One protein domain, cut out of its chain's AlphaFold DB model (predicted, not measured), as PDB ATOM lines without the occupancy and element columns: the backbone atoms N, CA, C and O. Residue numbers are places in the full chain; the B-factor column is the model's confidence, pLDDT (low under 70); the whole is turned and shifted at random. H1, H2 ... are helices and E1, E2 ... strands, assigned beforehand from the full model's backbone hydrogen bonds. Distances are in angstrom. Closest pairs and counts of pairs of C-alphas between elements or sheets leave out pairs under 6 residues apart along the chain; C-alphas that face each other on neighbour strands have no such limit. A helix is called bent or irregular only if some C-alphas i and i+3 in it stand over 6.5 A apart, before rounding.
ATOM      1  N   ALA A   2      10.779   3.896  76.906       50.91
ATOM      2  CA  ALA A   2      11.169   5.236  77.358       50.91
ATOM      3  C   ALA A   2      10.305   6.400  76.811       50.91
ATOM      4  O   ALA A   2      10.615   7.553  77.079       50.91
ATOM      5  N   ARG A   3       9.250   6.130  76.023       60.69
ATOM      6  CA  ARG A   3       8.490   7.168  75.284       60.69
ATOM      7  C   ARG A   3       6.971   7.167  75.517       60.69
ATOM      8  O   ARG A   3       6.258   7.869  74.813       60.69
ATOM      9  N   GLY A   4       6.458   6.360  76.452       66.56
ATOM     10  CA  GLY A   4       5.008   6.259  76.699       66.56
ATOM     11  C   GLY A   4       4.199   5.642  75.547       66.56
ATOM     12  O   GLY A   4       2.979   5.765  75.520       66.56
ATOM     13  N   ILE A   5       4.870   4.984  74.598       78.56
ATOM     14  CA  ILE A   5       4.248   4.329  73.446       78.56
ATOM     15  C   ILE A   5       3.864   2.894  73.849       78.56
ATOM     16  O   ILE A   5       4.748   2.158  74.298       78.56
ATOM     17  N   PRO A   6       2.588   2.483  73.700       79.50
ATOM     18  CA  PRO A   6       2.177   1.090  73.861       79.50
ATOM     19  C   PRO A   6       2.948   0.191  72.892       79.50
ATOM     20  O   PRO A   6       3.062   0.533  71.716       79.50
ATOM     21  N   SER A   7       3.446  -0.956  73.353       87.06
ATOM     22  CA  SER A   7       4.113  -1.923  72.477       87.06
ATOM     23  C   SER A   7       3.442  -3.286  72.534       87.06
ATOM     24  O   SER A   7       3.035  -3.752  73.599       87.06
ATOM     25  N   VAL A   8       3.374  -3.925  71.374       89.12
ATOM     26  CA  VAL A   8       2.936  -5.306  71.205       89.12
ATOM     27  C   VAL A   8       4.060  -6.026  70.470       89.12
ATOM     28  O   VAL A   8       4.510  -5.542  69.435       89.12
ATOM     29  N   ALA A   9       4.539  -7.125  71.040       91.44
ATOM     30  CA  ALA A   9       5.404  -8.086  70.376       91.44
ATOM     31  C   ALA A   9       4.532  -9.271  69.962       91.44
ATOM     32  O   ALA A   9       3.717  -9.726  70.766       91.44
ATOM     33  N   VAL A  10       4.670  -9.716  68.717       91.56
ATOM     34  CA  VAL A  10       3.891 -10.818  68.150       91.56
ATOM     35  C   VAL A  10       4.872 -11.858  67.637       91.56
ATOM     36  O   VAL A  10       5.850 -11.489  66.989       91.56
ATOM     37  N   SER A  11       4.610 -13.118  67.958       91.25
ATOM     38  CA  SER A  11       5.356 -14.267  67.457       91.25
ATOM     39  C   SER A  11       4.380 -15.290  66.893       91.25
ATOM     40  O   SER A  11       3.314 -15.521  67.473       91.25
ATOM     41  N   TYR A  12       4.766 -15.942  65.806       90.56
ATOM     42  CA  TYR A  12       3.995 -17.001  65.177       90.56
ATOM     43  C   TYR A  12       4.678 -18.359  65.374       90.56
ATOM     44  O   TYR A  12       5.895 -18.472  65.244       90.56
ATOM     45  N   ALA A  13       3.904 -19.389  65.718       86.88
ATOM     46  CA  ALA A  13       4.428 -20.728  66.004       86.88
ATOM     47  C   ALA A  13       4.636 -21.610  64.754       86.88
ATOM     48  O   ALA A  13       5.075 -22.751  64.888       86.88
ATOM     49  N   GLY A  14       4.280 -21.130  63.556       82.06
ATOM     50  CA  GLY A  14       4.432 -21.887  62.312       82.06
ATOM     51  C   GLY A  14       5.791 -21.708  61.628       82.06
ATOM     52  O   GLY A  14       6.792 -21.343  62.241       82.06
ATOM     53  N   THR A  15       5.837 -22.037  60.339       71.69
ATOM     54  CA  THR A  15       7.069 -22.090  59.539       71.69
ATOM     55  C   THR A  15       7.603 -20.701  59.153       71.69
ATOM     56  O   THR A  15       6.890 -19.708  59.307       71.69
ATOM     57  N   PRO A  16       8.866 -20.605  58.674       63.72
ATOM     58  CA  PRO A  16       9.541 -19.327  58.472       63.72
ATOM     59  C   PRO A  16       8.790 -18.394  57.519       63.72
ATOM     60  O   PRO A  16       8.414 -18.784  56.413       63.72
ATOM     61  N   ALA A  27      -2.098 -15.770  51.911       85.81
ATOM     62  CA  ALA A  27      -0.891 -16.067  52.663       85.81
ATOM     63  C   ALA A  27      -1.152 -16.120  54.179       85.81
ATOM     64  O   ALA A  27      -1.962 -15.369  54.728       85.81
ATOM     65  N   ILE A  28      -0.437 -17.004  54.877       86.25
ATOM     66  CA  ILE A  28      -0.602 -17.212  56.321       86.25
ATOM     67  C   ILE A  28      -0.240 -15.958  57.123       86.25
ATOM     68  O   ILE A  28      -0.910 -15.617  58.097       86.25
ATOM     69  N   GLU A  29       0.722 -15.190  56.617       87.38
ATOM     70  CA  GLU A  29       1.151 -13.894  57.136       87.38
ATOM     71  C   GLU A  29      -0.003 -12.867  57.122       87.38
ATOM     72  O   GLU A  29      -0.130 -12.035  58.023       87.38
ATOM     73  N   MET A  30      -0.916 -12.953  56.143       87.62
ATOM     74  CA  MET A  30      -2.119 -12.109  56.109       87.62
ATOM     75  C   MET A  30      -3.129 -12.513  57.188       87.62
ATOM     76  O   MET A  30      -3.812 -11.649  57.747       87.62
ATOM     77  N   ARG A  31      -3.202 -13.806  57.533       89.31
ATOM     78  CA  ARG A  31      -4.041 -14.294  58.642       89.31
ATOM     79  C   ARG A  31      -3.471 -13.839  59.983       89.31
ATOM     80  O   ARG A  31      -4.217 -13.326  60.816       89.31
ATOM     81  N   GLU A  32      -2.157 -13.925  60.172       90.25
ATOM     82  CA  GLU A  32      -1.481 -13.393  61.359       90.25
ATOM     83  C   GLU A  32      -1.730 -11.884  61.518       90.25
ATOM     84  O   GLU A  32      -2.181 -11.426  62.573       90.25
ATOM     85  N   ALA A  33      -1.556 -11.108  60.443       90.19
ATOM     86  CA  ALA A  33      -1.877  -9.683  60.441       90.19
ATOM     87  C   ALA A  33      -3.348  -9.425  60.826       90.19
ATOM     88  O   ALA A  33      -3.641  -8.469  61.550       90.19
ATOM     89  N   GLY A  34      -4.269 -10.298  60.406       92.25
ATOM     90  CA  GLY A  34      -5.671 -10.282  60.825       92.25
ATOM     91  C   GLY A  34      -5.858 -10.456  62.338       92.25
ATOM     92  O   GLY A  34      -6.640  -9.721  62.947       92.25
ATOM     93  N   VAL A  35      -5.105 -11.357  62.979       93.31
ATOM     94  CA  VAL A  35      -5.115 -11.534  64.444       93.31
ATOM     95  C   VAL A  35      -4.654 -10.249  65.141       93.31
ATOM     96  O   VAL A  35      -5.323  -9.762  66.058       93.31
ATOM     97  N   VAL A  36      -3.565  -9.640  64.664       93.31
ATOM     98  CA  VAL A  36      -3.042  -8.377  65.215       93.31
ATOM     99  C   VAL A  36      -4.049  -7.236  65.051       93.31
ATOM    100  O   VAL A  36      -4.279  -6.462  65.986       93.31
ATOM    101  N   GLN A  37      -4.708  -7.142  63.893       94.56
ATOM    102  CA  GLN A  37      -5.761  -6.156  63.656       94.56
ATOM    103  C   GLN A  37      -6.938  -6.337  64.618       94.56
ATOM    104  O   GLN A  37      -7.382  -5.347  65.206       94.56
ATOM    105  N   ARG A  38      -7.407  -7.576  64.837       94.62
ATOM    106  CA  ARG A  38      -8.476  -7.887  65.805       94.62
ATOM    107  C   ARG A  38      -8.092  -7.457  67.221       94.62
ATOM    108  O   ARG A  38      -8.886  -6.796  67.893       94.62
ATOM    109  N   LEU A  39      -6.864  -7.755  67.649       92.50
ATOM    110  CA  LEU A  39      -6.353  -7.352  68.960       92.50
ATOM    111  C   LEU A  39      -6.343  -5.824  69.115       92.50
ATOM    112  O   LEU A  39      -6.904  -5.289  70.072       92.50
ATOM    113  N   ILE A  40      -5.741  -5.104  68.163       91.56
ATOM    114  CA  ILE A  40      -5.649  -3.637  68.208       91.56
ATOM    115  C   ILE A  40      -7.039  -2.997  68.149       91.56
ATOM    116  O   ILE A  40      -7.291  -2.021  68.860       91.56
ATOM    117  N   ALA A  41      -7.940  -3.519  67.313       91.25
ATOM    118  CA  ALA A  41      -9.314  -3.041  67.221       91.25
ATOM    119  C   ALA A  41     -10.030  -3.179  68.568       91.25
ATOM    120  O   ALA A  41     -10.593  -2.201  69.058       91.25
ATOM    121  N   SER A  42      -9.917  -4.339  69.218       88.31
ATOM    122  CA  SER A  42     -10.527  -4.564  70.527       88.31
ATOM    123  C   SER A  42      -9.946  -3.641  71.606       88.31
ATOM    124  O   SER A  42     -10.691  -2.979  72.332       88.31
ATOM    125  N   LEU A  43      -8.618  -3.468  71.649       87.31
ATOM    126  CA  LEU A  43      -7.976  -2.510  72.559       87.31
ATOM    127  C   LEU A  43      -8.453  -1.068  72.325       87.31
ATOM    128  O   LEU A  43      -8.615  -0.304  73.277       87.31
ATOM    129  N   LYS A  44      -8.678  -0.670  71.065       88.06
ATOM    130  CA  LYS A  44      -9.191   0.666  70.725       88.06
ATOM    131  C   LYS A  44     -10.633   0.850  71.186       88.06
ATOM    132  O   LYS A  44     -10.928   1.914  71.730       88.06
ATOM    133  N   THR A  45     -11.488  -0.148  70.986       88.25
ATOM    134  CA  THR A  45     -12.894  -0.131  71.416       88.25
ATOM    135  C   THR A  45     -12.999  -0.041  72.939       88.25
ATOM    136  O   THR A  45     -13.702   0.821  73.461       88.25
ATOM    137  N   ASN A  46     -12.194  -0.827  73.657       82.25
ATOM    138  CA  ASN A  46     -12.266  -0.957  75.117       82.25
ATOM    139  C   ASN A  46     -11.400   0.062  75.880       82.25
ATOM    140  O   ASN A  46     -11.210  -0.033  77.095       82.25
ATOM    141  N   ARG A  47     -10.847   1.078  75.201       81.56
ATOM    142  CA  ARG A  47      -9.991   2.076  75.865       81.56
ATOM    143  C   ARG A  47     -10.771   3.042  76.760       81.56
ATOM    144  O   ARG A  47     -10.169   3.639  77.647       81.56
ATOM    145  N   HIS A  48     -12.073   3.240  76.524       79.00
ATOM    146  CA  HIS A  48     -12.944   4.165  77.275       79.00
ATOM    147  C   HIS A  48     -12.298   5.540  77.565       79.00
ATOM    148  O   HIS A  48     -12.264   6.005  78.703       79.00
ATOM    149  N   GLY A  49     -11.701   6.166  76.542       74.31
ATOM    150  CA  GLY A  49     -11.015   7.464  76.662       74.31
ATOM    151  C   GLY A  49      -9.634   7.432  77.338       74.31
ATOM    152  O   GLY A  49      -9.007   8.475  77.488       74.31
ATOM    153  N   LYS A  50      -9.134   6.254  77.728       79.50
ATOM    154  CA  LYS A  50      -7.802   6.049  78.316       79.50
ATOM    155  C   LYS A  50      -6.776   5.670  77.241       79.50
ATOM    156  O   LYS A  50      -7.116   5.389  76.091       79.50
ATOM    157  N   ALA A  51      -5.503   5.633  77.638       82.00
ATOM    158  CA  ALA A  51      -4.435   5.064  76.822       82.00
ATOM    159  C   ALA A  51      -4.726   3.595  76.457       82.00
ATOM    160  O   ALA A  51      -5.318   2.864  77.262       82.00
ATOM    161  N   LEU A  52      -4.277   3.186  75.260       83.75
ATOM    162  CA  LEU A  52      -4.512   1.856  74.678       83.75
ATOM    163  C   LEU A  52      -4.078   0.729  75.629       83.75
ATOM    164  O   LEU A  52      -4.803  -0.239  75.822       83.75
ATOM    165  N   LEU A  53      -2.927   0.914  76.276       83.25
ATOM    166  CA  LEU A  53      -2.434   0.083  77.368       83.25
ATOM    167  C   LEU A  53      -2.102   0.968  78.577       83.25
ATOM    168  O   LEU A  53      -1.855   2.169  78.410       83.25
ATOM    169  N   PRO A  54      -2.110   0.416  79.805       80.69
ATOM    170  CA  PRO A  54      -1.555   1.104  80.963       80.69
ATOM    171  C   PRO A  54      -0.099   1.530  80.724       80.69
ATOM    172  O   PRO A  54       0.650   0.868  80.007       80.69
ATOM    173  N   ALA A  55       0.314   2.636  81.343       79.12
ATOM    174  CA  ALA A  55       1.689   3.108  81.232       79.12
ATOM    175  C   ALA A  55       2.674   2.055  81.766       79.12
ATOM    176  O   ALA A  55       2.468   1.499  82.842       79.12
ATOM    177  N   GLY A  56       3.749   1.804  81.013       77.75
ATOM    178  CA  GLY A  56       4.770   0.818  81.376       77.75
ATOM    179  C   GLY A  56       4.391  -0.639  81.094       77.75
ATOM    180  O   GLY A  56       5.148  -1.522  81.489       77.75
ATOM    181  N   VAL A  57       3.268  -0.890  80.413       81.56
ATOM    182  CA  VAL A  57       2.815  -2.234  80.029       81.56
ATOM    183  C   VAL A  57       2.913  -2.426  78.515       81.56
ATOM    184  O   VAL A  57       2.422  -1.605  77.740       81.56
ATOM    185  N   GLY A  58       3.518  -3.541  78.110       86.88
ATOM    186  CA  GLY A  58       3.463  -4.095  76.760       86.88
ATOM    187  C   GLY A  58       2.718  -5.415  76.731       86.88
ATOM    188  O   GLY A  58       2.420  -5.987  77.778       86.88
ATOM    189  N   LEU A  59       2.427  -5.903  75.532       88.19
ATOM    190  CA  LEU A  59       1.869  -7.237  75.327       88.19
ATOM    191  C   LEU A  59       2.887  -8.110  74.595       88.19
ATOM    192  O   LEU A  59       3.444  -7.672  73.591       88.19
ATOM    193  N   SER A  60       3.100  -9.323  75.092       91.75
ATOM    194  CA  SER A  60       3.655 -10.434  74.320       91.75
ATOM    195  C   SER A  60       2.494 -11.275  73.819       91.75
ATOM    196  O   SER A  60       1.610 -11.627  74.604       91.75
ATOM    197  N   VAL A  61       2.457 -11.525  72.519       92.31
ATOM    198  CA  VAL A  61       1.383 -12.250  71.853       92.31
ATOM    199  C   VAL A  61       2.003 -13.395  71.079       92.31
ATOM    200  O   VAL A  61       2.830 -13.146  70.210       92.31
ATOM    201  N   ASN A  62       1.590 -14.628  71.358       93.31
ATOM    202  CA  ASN A  62       1.964 -15.759  70.512       93.31
ATOM    203  C   ASN A  62       0.729 -16.311  69.820       93.31
ATOM    204  O   ASN A  62      -0.287 -16.589  70.469       93.31
ATOM    205  N   VAL A  63       0.841 -16.447  68.507       93.50
ATOM    206  CA  VAL A  63      -0.188 -16.964  67.617       93.50
ATOM    207  C   VAL A  63       0.142 -18.433  67.338       93.50
ATOM    208  O   VAL A  63       1.267 -18.725  66.920       93.50
ATOM    209  N   PRO A  64      -0.789 -19.370  67.597       92.38
ATOM    210  CA  PRO A  64      -0.578 -20.776  67.272       92.38
ATOM    211  C   PRO A  64      -0.450 -20.944  65.757       92.38
ATOM    212  O   PRO A  64      -0.898 -20.084  64.998       92.38
ATOM    213  N   ALA A  65       0.132 -22.057  65.314       91.12
ATOM    214  CA  ALA A  65       0.078 -22.418  63.903       91.12
ATOM    215  C   ALA A  65      -1.389 -22.474  63.438       91.12
ATOM    216  O   ALA A  65      -2.279 -22.837  64.209       91.12
ATOM    217  N   PHE A  66      -1.640 -22.073  62.192       86.94
ATOM    218  CA  PHE A  66      -2.976 -22.184  61.623       86.94
ATOM    219  C   PHE A  66      -3.081 -23.574  61.008       86.94
ATOM    220  O   PHE A  66      -2.198 -23.953  60.240       86.94
ATOM    221  N   ASP A  67      -4.162 -24.289  61.300       84.81
ATOM    222  CA  ASP A  67      -4.567 -25.403  60.446       84.81
ATOM    223  C   ASP A  67      -5.073 -24.841  59.104       84.81
ATOM    224  O   ASP A  67      -5.475 -23.674  59.038       84.81
ATOM    225  N   ASP A  68      -5.071 -25.653  58.042       77.31
ATOM    226  CA  ASP A  68      -5.326 -25.206  56.658       77.31
ATOM    227  C   ASP A  68      -6.580 -24.318  56.520       77.31
ATOM    228  O   ASP A  68      -6.533 -23.263  55.873       77.31
ATOM    229  N   ASP A  69      -7.654 -24.686  57.222       80.44
ATOM    230  CA  ASP A  69      -8.948 -23.998  57.196       80.44
ATOM    231  C   ASP A  69      -9.091 -22.879  58.241       80.44
ATOM    232  O   ASP A  69     -10.012 -22.065  58.151       80.44
ATOM    233  N   THR A  70      -8.183 -22.793  59.216       84.69
ATOM    234  CA  THR A  70      -8.294 -21.828  60.317       84.69
ATOM    235  C   THR A  70      -8.015 -20.416  59.817       84.69
ATOM    236  O   THR A  70      -6.942 -20.109  59.279       84.69
ATOM    237  N   GLN A  71      -8.979 -19.524  60.031       86.56
ATOM    238  CA  GLN A  71      -8.847 -18.105  59.749       86.56
ATOM    239  C   GLN A  71      -8.461 -17.323  60.999       86.56
ATOM    240  O   GLN A  71      -8.659 -17.733  62.144       86.56
ATOM    241  N   ALA A  72      -7.977 -16.104  60.771       84.94
ATOM    242  CA  ALA A  72      -7.661 -15.161  61.833       84.94
ATOM    243  C   ALA A  72      -8.822 -14.941  62.811       84.94
ATOM    244  O   ALA A  72      -8.564 -14.627  63.965       84.94
ATOM    245  N   GLY A  73     -10.076 -15.042  62.347       86.25
ATOM    246  CA  GLY A  73     -11.297 -14.843  63.133       86.25
ATOM    247  C   GLY A  73     -11.631 -15.987  64.089       86.25
ATOM    248  O   GLY A  73     -12.229 -15.733  65.135       86.25
ATOM    249  N   ASP A  74     -11.190 -17.198  63.759       89.00
ATOM    250  CA  ASP A  74     -11.572 -18.429  64.458       89.00
ATOM    251  C   ASP A  74     -10.745 -18.636  65.728       89.00
ATOM    252  O   ASP A  74     -11.199 -19.249  66.693       89.00
ATOM    253  N   LEU A  75      -9.544 -18.054  65.768       91.00
ATOM    254  CA  LEU A  75      -8.688 -18.110  66.941       91.00
ATOM    255  C   LEU A  75      -9.258 -17.263  68.086       91.00
ATOM    256  O   LEU A  75      -9.463 -16.045  67.963       91.00
ATOM    257  N   ALA A  76      -9.462 -17.915  69.228       91.75
ATOM    258  CA  ALA A  76      -9.820 -17.270  70.481       91.75
ATOM    259  C   ALA A  76      -8.575 -16.724  71.197       91.75
ATOM    260  O   ALA A  76      -7.513 -17.350  71.223       91.75
ATOM    261  N   PHE A  77      -8.725 -15.557  71.824       90.69
ATOM    262  CA  PHE A  77      -7.681 -14.954  72.647       90.69
ATOM    263  C   PHE A  77      -7.771 -15.469  74.081       90.69
ATOM    264  O   PHE A  77      -8.853 -15.507  74.670       90.69
ATOM    265  N   LYS A  78      -6.627 -15.796  74.682       88.25
ATOM    266  CA  LYS A  78      -6.546 -16.195  76.085       88.25
ATOM    267  C   LYS A  78      -5.487 -15.391  76.808       88.25
ATOM    268  O   LYS A  78      -4.344 -15.288  76.369       88.25
ATOM    269  N   PHE A  79      -5.868 -14.857  77.963       82.88
ATOM    270  CA  PHE A  79      -4.886 -14.283  78.860       82.88
ATOM    271  C   PHE A  79      -4.020 -15.361  79.469       82.88
ATOM    272  O   PHE A  79      -4.520 -16.330  80.046       82.88
ATOM    273  N   THR A  80      -2.727 -15.115  79.408       82.12
ATOM    274  CA  THR A  80      -1.709 -16.021  79.905       82.12
ATOM    275  C   THR A  80      -0.805 -15.283  80.871       82.12
ATOM    276  O   THR A  80      -0.801 -14.050  80.977       82.12
ATOM    277  N   SER A  81      -0.082 -16.063  81.657       75.69
ATOM    278  CA  SER A  81       1.059 -15.563  82.404       75.69
ATOM    279  C   SER A  81       2.322 -16.032  81.701       75.69
ATOM    280  O   SER A  81       2.293 -17.057  81.016       75.69
ATOM    281  N   ILE A  82       3.421 -15.290  81.873       72.19
ATOM    282  CA  ILE A  82       4.734 -15.802  81.485       72.19
ATOM    283  C   ILE A  82       4.917 -17.100  82.266       72.19
ATOM    284  O   ILE A  82       5.043 -17.080  83.492       72.19
ATOM    285  N   SER A  83       4.878 -18.223  81.564       63.56
ATOM    286  CA  SER A  83       5.351 -19.475  82.122       63.56
ATOM    287  C   SER A  83       6.867 -19.453  82.101       63.56
ATOM    288  O   SER A  83       7.467 -19.015  81.120       63.56
ATOM    289  N   PRO A 133      -1.704 -22.225  90.509       53.31
ATOM    290  CA  PRO A 133      -2.712 -22.137  91.558       53.31
ATOM    291  C   PRO A 133      -4.068 -21.720  90.979       53.31
ATOM    292  O   PRO A 133      -4.142 -20.900  90.058       53.31
ATOM    293  N   LYS A 134      -5.164 -22.229  91.555       49.66
ATOM    294  CA  LYS A 134      -6.529 -21.875  91.139       49.66
ATOM    295  C   LYS A 134      -6.704 -20.348  91.090       49.66
ATOM    296  O   LYS A 134      -6.525 -19.663  92.094       49.66
ATOM    297  N   GLY A 135      -7.077 -19.822  89.922       55.88
ATOM    298  CA  GLY A 135      -7.273 -18.383  89.693       55.88
ATOM    299  C   GLY A 135      -6.068 -17.642  89.095       55.88
ATOM    300  O   GLY A 135      -6.164 -16.433  88.865       55.88
ATOM    301  N   VAL A 136      -4.963 -18.337  88.815       59.41
ATOM    302  CA  VAL A 136      -3.845 -17.820  88.012       59.41
ATOM    303  C   VAL A 136      -4.111 -18.126  86.528       59.41
ATOM    304  O   VAL A 136      -4.579 -19.222  86.222       59.41
ATOM    305  N   PRO A 137      -3.881 -17.175  85.598       63.88
ATOM    306  CA  PRO A 137      -3.970 -17.451  84.165       63.88
ATOM    307  C   PRO A 137      -3.062 -18.623  83.773       63.88
ATOM    308  O   PRO A 137      -1.961 -18.716  84.324       63.88
ATOM    309  N   PRO A 138      -3.479 -19.482  82.827       71.81
ATOM    310  CA  PRO A 138      -2.669 -20.623  82.426       71.81
ATOM    311  C   PRO A 138      -1.303 -20.183  81.896       71.81
ATOM    312  O   PRO A 138      -1.119 -19.045  81.442       71.81
ATOM    313  N   ALA A 139      -0.361 -21.120  81.949       77.12
ATOM    314  CA  ALA A 139       0.920 -21.004  81.278       77.12
ATOM    315  C   ALA A 139       0.719 -20.710  79.784       77.12
ATOM    316  O   ALA A 139      -0.146 -21.304  79.134       77.12
ATOM    317  N   GLU A 140       1.537 -19.805  79.249       80.06
ATOM    318  CA  GLU A 140       1.509 -19.415  77.840       80.06
ATOM    319  C   GLU A 140       1.637 -20.625  76.910       80.06
ATOM    320  O   GLU A 140       0.773 -20.829  76.062       80.06
ATOM    321  N   ALA A 141       2.623 -21.495  77.150       79.12
ATOM    322  CA  ALA A 141       2.835 -22.704  76.353       79.12
ATOM    323  C   ALA A 141       1.609 -23.634  76.339       79.12
ATOM    324  O   ALA A 141       1.238 -24.166  75.298       79.12
ATOM    325  N   VAL A 142       0.930 -23.788  77.482       81.69
ATOM    326  CA  VAL A 142      -0.268 -24.636  77.583       81.69
ATOM    327  C   VAL A 142      -1.419 -24.041  76.777       81.69
ATOM    328  O   VAL A 142      -2.128 -24.766  76.088       81.69
ATOM    329  N   ALA A 143      -1.638 -22.729  76.847       83.94
ATOM    330  CA  ALA A 143      -2.688 -22.084  76.062       83.94
ATOM    331  C   ALA A 143      -2.375 -22.105  74.557       83.94
ATOM    332  O   ALA A 143      -3.269 -22.397  73.767       83.94
ATOM    333  N   LEU A 144      -1.119 -21.866  74.177       86.88
ATOM    334  CA  LEU A 144      -0.674 -21.889  72.785       86.88
ATOM    335  C   LEU A 144      -0.846 -23.281  72.161       86.88
ATOM    336  O   LEU A 144      -1.444 -23.400  71.095       86.88
ATOM    337  N   ASN A 145      -0.427 -24.336  72.867       84.94
ATOM    338  CA  ASN A 145      -0.580 -25.728  72.420       84.94
ATOM    339  C   ASN A 145      -2.047 -26.172  72.311       84.94
ATOM    340  O   ASN A 145      -2.347 -27.139  71.623       84.94
ATOM    341  N   ASN A 146      -2.961 -25.465  72.978       86.12
ATOM    342  CA  ASN A 146      -4.401 -25.688  72.872       86.12
ATOM    343  C   ASN A 146      -5.064 -24.810  71.791       86.12
ATOM    344  O   ASN A 146      -6.283 -24.656  71.802       86.12
ATOM    345  N   GLY A 147      -4.286 -24.191  70.896       88.81
ATOM    346  CA  GLY A 147      -4.809 -23.410  69.771       88.81
ATOM    347  C   GLY A 147      -5.317 -22.013  70.140       88.81
ATOM    348  O   GLY A 147      -6.029 -21.392  69.354       88.81
ATOM    349  N   PHE A 148      -4.970 -21.482  71.317       89.88
ATOM    350  CA  PHE A 148      -5.331 -20.111  71.685       89.88
ATOM    351  C   PHE A 148      -4.254 -19.113  71.263       89.88
ATOM    352  O   PHE A 148      -3.062 -19.348  71.462       89.88
ATOM    353  N   VAL A 149      -4.680 -17.932  70.807       92.56
ATOM    354  CA  VAL A 149      -3.790 -16.767  70.742       92.56
ATOM    355  C   VAL A 149      -3.531 -16.309  72.164       92.56
ATOM    356  O   VAL A 149      -4.437 -15.872  72.882       92.56
ATOM    357  N   THR A 150      -2.283 -16.419  72.586       91.62
ATOM    358  CA  THR A 150      -1.877 -16.060  73.941       91.62
ATOM    359  C   THR A 150      -1.609 -14.570  74.025       91.62
ATOM    360  O   THR A 150      -1.038 -13.984  73.110       91.62
ATOM    361  N   VAL A 151      -2.052 -13.936  75.107       89.44
ATOM    362  CA  VAL A 151      -1.789 -12.520  75.372       89.44
ATOM    363  C   VAL A 151      -1.248 -12.401  76.784       89.44
ATOM    364  O   VAL A 151      -1.980 -12.554  77.764       89.44
ATOM    365  N   THR A 152       0.036 -12.082  76.888       87.69
ATOM    366  CA  THR A 152       0.744 -11.950  78.156       87.69
ATOM    367  C   THR A 152       1.126 -10.485  78.379       87.69
ATOM    368  O   THR A 152       1.956  -9.940  77.646       87.69
ATOM    369  N   PRO A 153       0.543  -9.789  79.374       83.88
ATOM    370  CA  PRO A 153       0.963  -8.433  79.700       83.88
ATOM    371  C   PRO A 153       2.339  -8.447  80.378       83.88
ATOM    372  O   PRO A 153       2.522  -9.077  81.420       83.88
ATOM    373  N   ILE A 154       3.288  -7.705  79.810       81.19
ATOM    374  CA  ILE A 154       4.645  -7.534  80.332       81.19
ATOM    375  C   ILE A 154       4.790  -6.119  80.876       81.19
ATOM    376  O   ILE A 154       4.612  -5.133  80.160       81.19
ATOM    377  N   GLN A 155       5.139  -6.013  82.152       74.81
ATOM    378  CA  GLN A 155       5.428  -4.739  82.791       74.81
ATOM    379  C   GLN A 155       6.928  -4.450  82.702       74.81
ATOM    380  O   GLN A 155       7.756  -5.284  83.051       74.81
ATOM    381  N   VAL A 156       7.283  -3.257  82.235       68.38
ATOM    382  CA  VAL A 156       8.686  -2.853  82.023       68.38
ATOM    383  C   VAL A 156       9.314  -2.272  83.291       68.38
ATOM    384  O   VAL A 156      10.527  -2.106  83.375       68.38
ATOM    385  N   THR A 157       8.499  -1.958  84.299       63.44
ATOM    386  CA  THR A 157       8.993  -1.547  85.613       63.44
ATOM    387  C   THR A 157       9.228  -2.782  86.472       63.44
ATOM    388  O   THR A 157       8.287  -3.504  86.786       63.44
ATOM    389  N   VAL A 158      10.467  -2.978  86.920       57.66
ATOM    390  CA  VAL A 158      10.878  -4.099  87.790       57.66
ATOM    391  C   VAL A 158      10.190  -4.048  89.174       57.66
ATOM    392  O   VAL A 158      10.202  -5.018  89.924       57.66
ATOM    393  N   GLN A 159       9.526  -2.936  89.516       50.06
ATOM    394  CA  GLN A 159       8.812  -2.744  90.780       50.06
ATOM    395  C   GLN A 159       7.276  -2.727  90.588       50.06
ATOM    396  O   GLN A 159       6.744  -1.876  89.882       50.06
ATOM    397  N   ALA A 160       6.584  -3.626  91.308       46.22
ATOM    398  CA  ALA A 160       5.134  -3.701  91.601       46.22
ATOM    399  C   ALA A 160       4.209  -4.506  90.647       46.22
ATOM    400  O   ALA A 160       3.575  -3.969  89.743       46.22
ATOM    401  N   PHE A 161       4.022  -5.794  90.984       53.88
ATOM    402  CA  PHE A 161       3.408  -6.870  90.181       53.88
ATOM    403  C   PHE A 161       1.876  -7.079  90.283       53.88
ATOM    404  O   PHE A 161       1.331  -7.928  89.578       53.88
ATOM    405  N   ARG A 162       1.143  -6.412  91.190       53.31
ATOM    406  CA  ARG A 162      -0.222  -6.880  91.559       53.31
ATOM    407  C   ARG A 162      -1.382  -5.972  91.142       53.31
ATOM    408  O   ARG A 162      -2.421  -6.486  90.735       53.31
ATOM    409  N   SER A 163      -1.231  -4.650  91.193       48.84
ATOM    410  CA  SER A 163      -2.336  -3.723  90.890       48.84
ATOM    411  C   SER A 163      -2.571  -3.544  89.386       48.84
ATOM    412  O   SER A 163      -3.717  -3.496  88.937       48.84
ATOM    413  N   GLN A 164      -1.504  -3.513  88.585       54.75
ATOM    414  CA  GLN A 164      -1.603  -3.264  87.145       54.75
ATOM    415  C   GLN A 164      -2.094  -4.485  86.358       54.75
ATOM    416  O   GLN A 164      -2.878  -4.334  85.421       54.75
ATOM    417  N   ARG A 165      -1.734  -5.700  86.796       59.12
ATOM    418  CA  ARG A 165      -2.239  -6.958  86.218       59.12
ATOM    419  C   ARG A 165      -3.765  -7.044  86.277       59.12
ATOM    420  O   ARG A 165      -4.400  -7.392  85.288       59.12
ATOM    421  N   ASN A 166      -4.365  -6.676  87.410       57.78
ATOM    422  CA  ASN A 166      -5.822  -6.679  87.557       57.78
ATOM    423  C   ASN A 166      -6.483  -5.614  86.669       57.78
ATOM    424  O   ASN A 166      -7.519  -5.881  86.065       57.78
ATOM    425  N   ALA A 167      -5.860  -4.440  86.521       61.44
ATOM    426  CA  ALA A 167      -6.352  -3.390  85.631       61.44
ATOM    427  C   ALA A 167      -6.288  -3.788  84.144       61.44
ATOM    428  O   ALA A 167      -7.177  -3.416  83.383       61.44
ATOM    429  N   ALA A 168      -5.265  -4.544  83.733       62.59
ATOM    430  CA  ALA A 168      -5.173  -5.108  82.387       62.59
ATOM    431  C   ALA A 168      -6.207  -6.225  82.172       62.59
ATOM    432  O   ALA A 168      -6.897  -6.219  81.155       62.59
ATOM    433  N   ARG A 169      -6.381  -7.119  83.161       63.81
ATOM    434  CA  ARG A 169      -7.374  -8.202  83.113       63.81
ATOM    435  C   ARG A 169      -8.781  -7.664  82.882       63.81
ATOM    436  O   ARG A 169      -9.458  -8.145  81.989       63.81
ATOM    437  N   ILE A 170      -9.182  -6.638  83.636       63.97
ATOM    438  CA  ILE A 170     -10.519  -6.032  83.536       63.97
ATOM    439  C   ILE A 170     -10.795  -5.488  82.125       63.97
ATOM    440  O   ILE A 170     -11.905  -5.623  81.638       63.97
ATOM    441  N   ARG A 171      -9.800  -4.909  81.441       66.62
ATOM    442  CA  ARG A 171      -9.997  -4.259  80.125       66.62
ATOM    443  C   ARG A 171     -10.177  -5.217  78.954       66.62
ATOM    444  O   ARG A 171     -10.573  -4.800  77.874       66.62
ATOM    445  N   VAL A 172      -9.797  -6.466  79.146       61.69
ATOM    446  CA  VAL A 172      -9.817  -7.500  78.105       61.69
ATOM    447  C   VAL A 172     -10.714  -8.661  78.550       61.69
ATOM    448  O   VAL A 172     -10.931  -9.597  77.794       61.69
ATOM    449  N   GLN A 173     -11.308  -8.591  79.746       63.03
ATOM    450  CA  GLN A 173     -12.280  -9.572  80.224       63.03
ATOM    451  C   GLN A 173     -13.496  -9.671  79.285       63.03
ATOM    452  O   GLN A 173     -14.009 -10.769  79.099       63.03
ATOM    453  N   ASP A 174     -13.838  -8.576  78.600       57.75
ATOM    454  CA  ASP A 174     -14.883  -8.510  77.568       57.75
ATOM    455  C   ASP A 174     -14.574  -9.356  76.314       57.75
ATOM    456  O   ASP A 174     -15.467  -9.621  75.517       57.75
ATOM    457  N   LEU A 175     -13.326  -9.810  76.133       52.50
ATOM    458  CA  LEU A 175     -12.940 -10.761  75.082       52.50
ATOM    459  C   LEU A 175     -12.966 -12.229  75.544       52.50
ATOM    460  O   LEU A 175     -12.930 -13.117  74.701       52.50
ATOM    461  N   VAL A 176     -12.969 -12.497  76.856       57.12
ATOM    462  CA  VAL A 176     -12.721 -13.842  77.424       57.12
ATOM    463  C   VAL A 176     -14.014 -14.543  77.868       57.12
ATOM    464  O   VAL A 176     -14.000 -15.735  78.170       57.12
ATOM    465  N   THR A 177     -15.152 -13.851  77.882       53.88
ATOM    466  CA  THR A 177     -16.458 -14.460  78.167       53.88
ATOM    467  C   THR A 177     -17.257 -14.703  76.889       53.88
ATOM    468  O   THR A 177     -18.015 -13.826  76.493       53.88
ATOM    469  N   ASP A 178     -17.094 -15.883  76.279       45.00
ATOM    470  CA  ASP A 178     -18.198 -16.824  76.000       45.00
ATOM    471  C   ASP A 178     -17.629 -18.176  75.506       45.00
ATOM    472  O   ASP A 178     -17.261 -18.332  74.345       45.00
ATOM    473  N   SER A 179     -17.492 -19.158  76.402       42.53
ATOM    474  CA  SER A 179     -17.241 -20.562  76.025       42.53
ATOM    475  C   SER A 179     -17.849 -21.536  77.043       42.53
ATOM    476  O   SER A 179     -17.248 -22.549  77.404       42.53
ATOM    477  N   THR A 180     -19.039 -21.202  77.546       45.12
ATOM    478  CA  THR A 180     -19.921 -22.147  78.244       45.12
ATOM    479  C   THR A 180     -21.338 -21.993  77.710       45.12
ATOM    480  O   THR A 180     -22.201 -21.397  78.357       45.12
ATOM    481  N   ARG A 181     -21.556 -22.550  76.522       37.16
ATOM    482  CA  ARG A 181     -22.824 -23.145  76.109       37.16
ATOM    483  C   ARG A 181     -22.536 -24.456  75.406       37.16
ATOM    484  O   ARG A 181     -21.550 -24.482  74.641       37.16
TER     485      ARG A 181
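This is residues 2 to 16, 27 to 83 and 133 to 181 of the 181 residues of the protein "5'-nucleotidase" of Salinisphaera japonica YTM-1 (UniProt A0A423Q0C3). A twisted, mixed sheet of four strands makes the middle, with the long helix H1 running over one face and the short helix H2 over the opposite face. H3 packs on the E4 and E3 part of the sheet, and its residue Val 172 comes near Leu 43 of H1. The printed part has 121 residues with three named helices and four named strands, in the order E1 H1 E2 E3 H2 E4 H3; the class is mixed, helices and strands, with 60 residues, under half, in named elements. Across the sheet the order is E1 E2 E4 E3. The whole is compact, with a radius of gyration of the C-alphas of 14.5 A, and spans 42 by 35 by 29 A.

E1 is residues 8 to 12, beginning at C-alpha 8 (2.936, -5.306, 71.205). H1, residues 28 to 45, is 25.9 A long and ends at C-alpha 45 (-12.894, -0.131, 71.416). E2 is residues 57 to 63, 19.5 A. E3 is residues 77 to 79, and H2 residues 140 to 145, 8.6 A. E4 is residues 149 to 155, 19.4 A. H3, residues 163 to 176, is 19.8 A long and ends at C-alpha 176 (-12.721, -13.842, 77.424); it is irregular, but only just, with C-alphas 171 and 174 7.0 A apart.

Edge strand E1 is parallel to E2, with N 9 and O 59 2.8 A apart, within hydrogen-bond range. E2 is antiparallel to E4, with N 60 and O 152 at 2.9 A. E4 is parallel to the other edge strand, E3, with N 78 and O 149 at 2.8 A. From edge to edge the strands' lines turn by 62 degrees. H1 is on the sheet at a height of 9.6 A, over E1, E2 and, only just, with 3 C-alphas, E4; its closest C-alphas to E2 are Glu 32 and Val 63, 7.3 A. H2 is on the opposite face, over E4 at a height of 8.4 A, and the closest C-alphas are Leu 144 and Thr 150, 6.1 A. H3 is also on the sheet, over E4 at a height of 8.8 A, and its closest C-alphas to E3 are Val 176 and Lys 78, 6.7 A. H1 and H3 are close but not clearly touching, with the C-alphas of Leu 43 and Val 172 7.7 A apart. H2 is apart from H1 and H3. Each O i to N i+4 pair is within hydrogen-bond range in H1 and H2; in H3, 5 of 10 are.

The C-alphas of Ala 2 and Arg 181, the chain's last residue, are the two farthest apart, 44.3 A. Residues 17 to 26 and 84 to 132 are not printed; the gaps are 12.4 A from C-alpha 16 to C-alpha 27 and 12.7 A from C-alpha 83 to C-alpha 133. The links H1 to E2 and E2 to E3 are long. Residues 158 to 163, of which 163 belongs to H3, stand free. Mean pLDDT of the printed part is 77.1; 36 residues are under 70, among them 156 to 181.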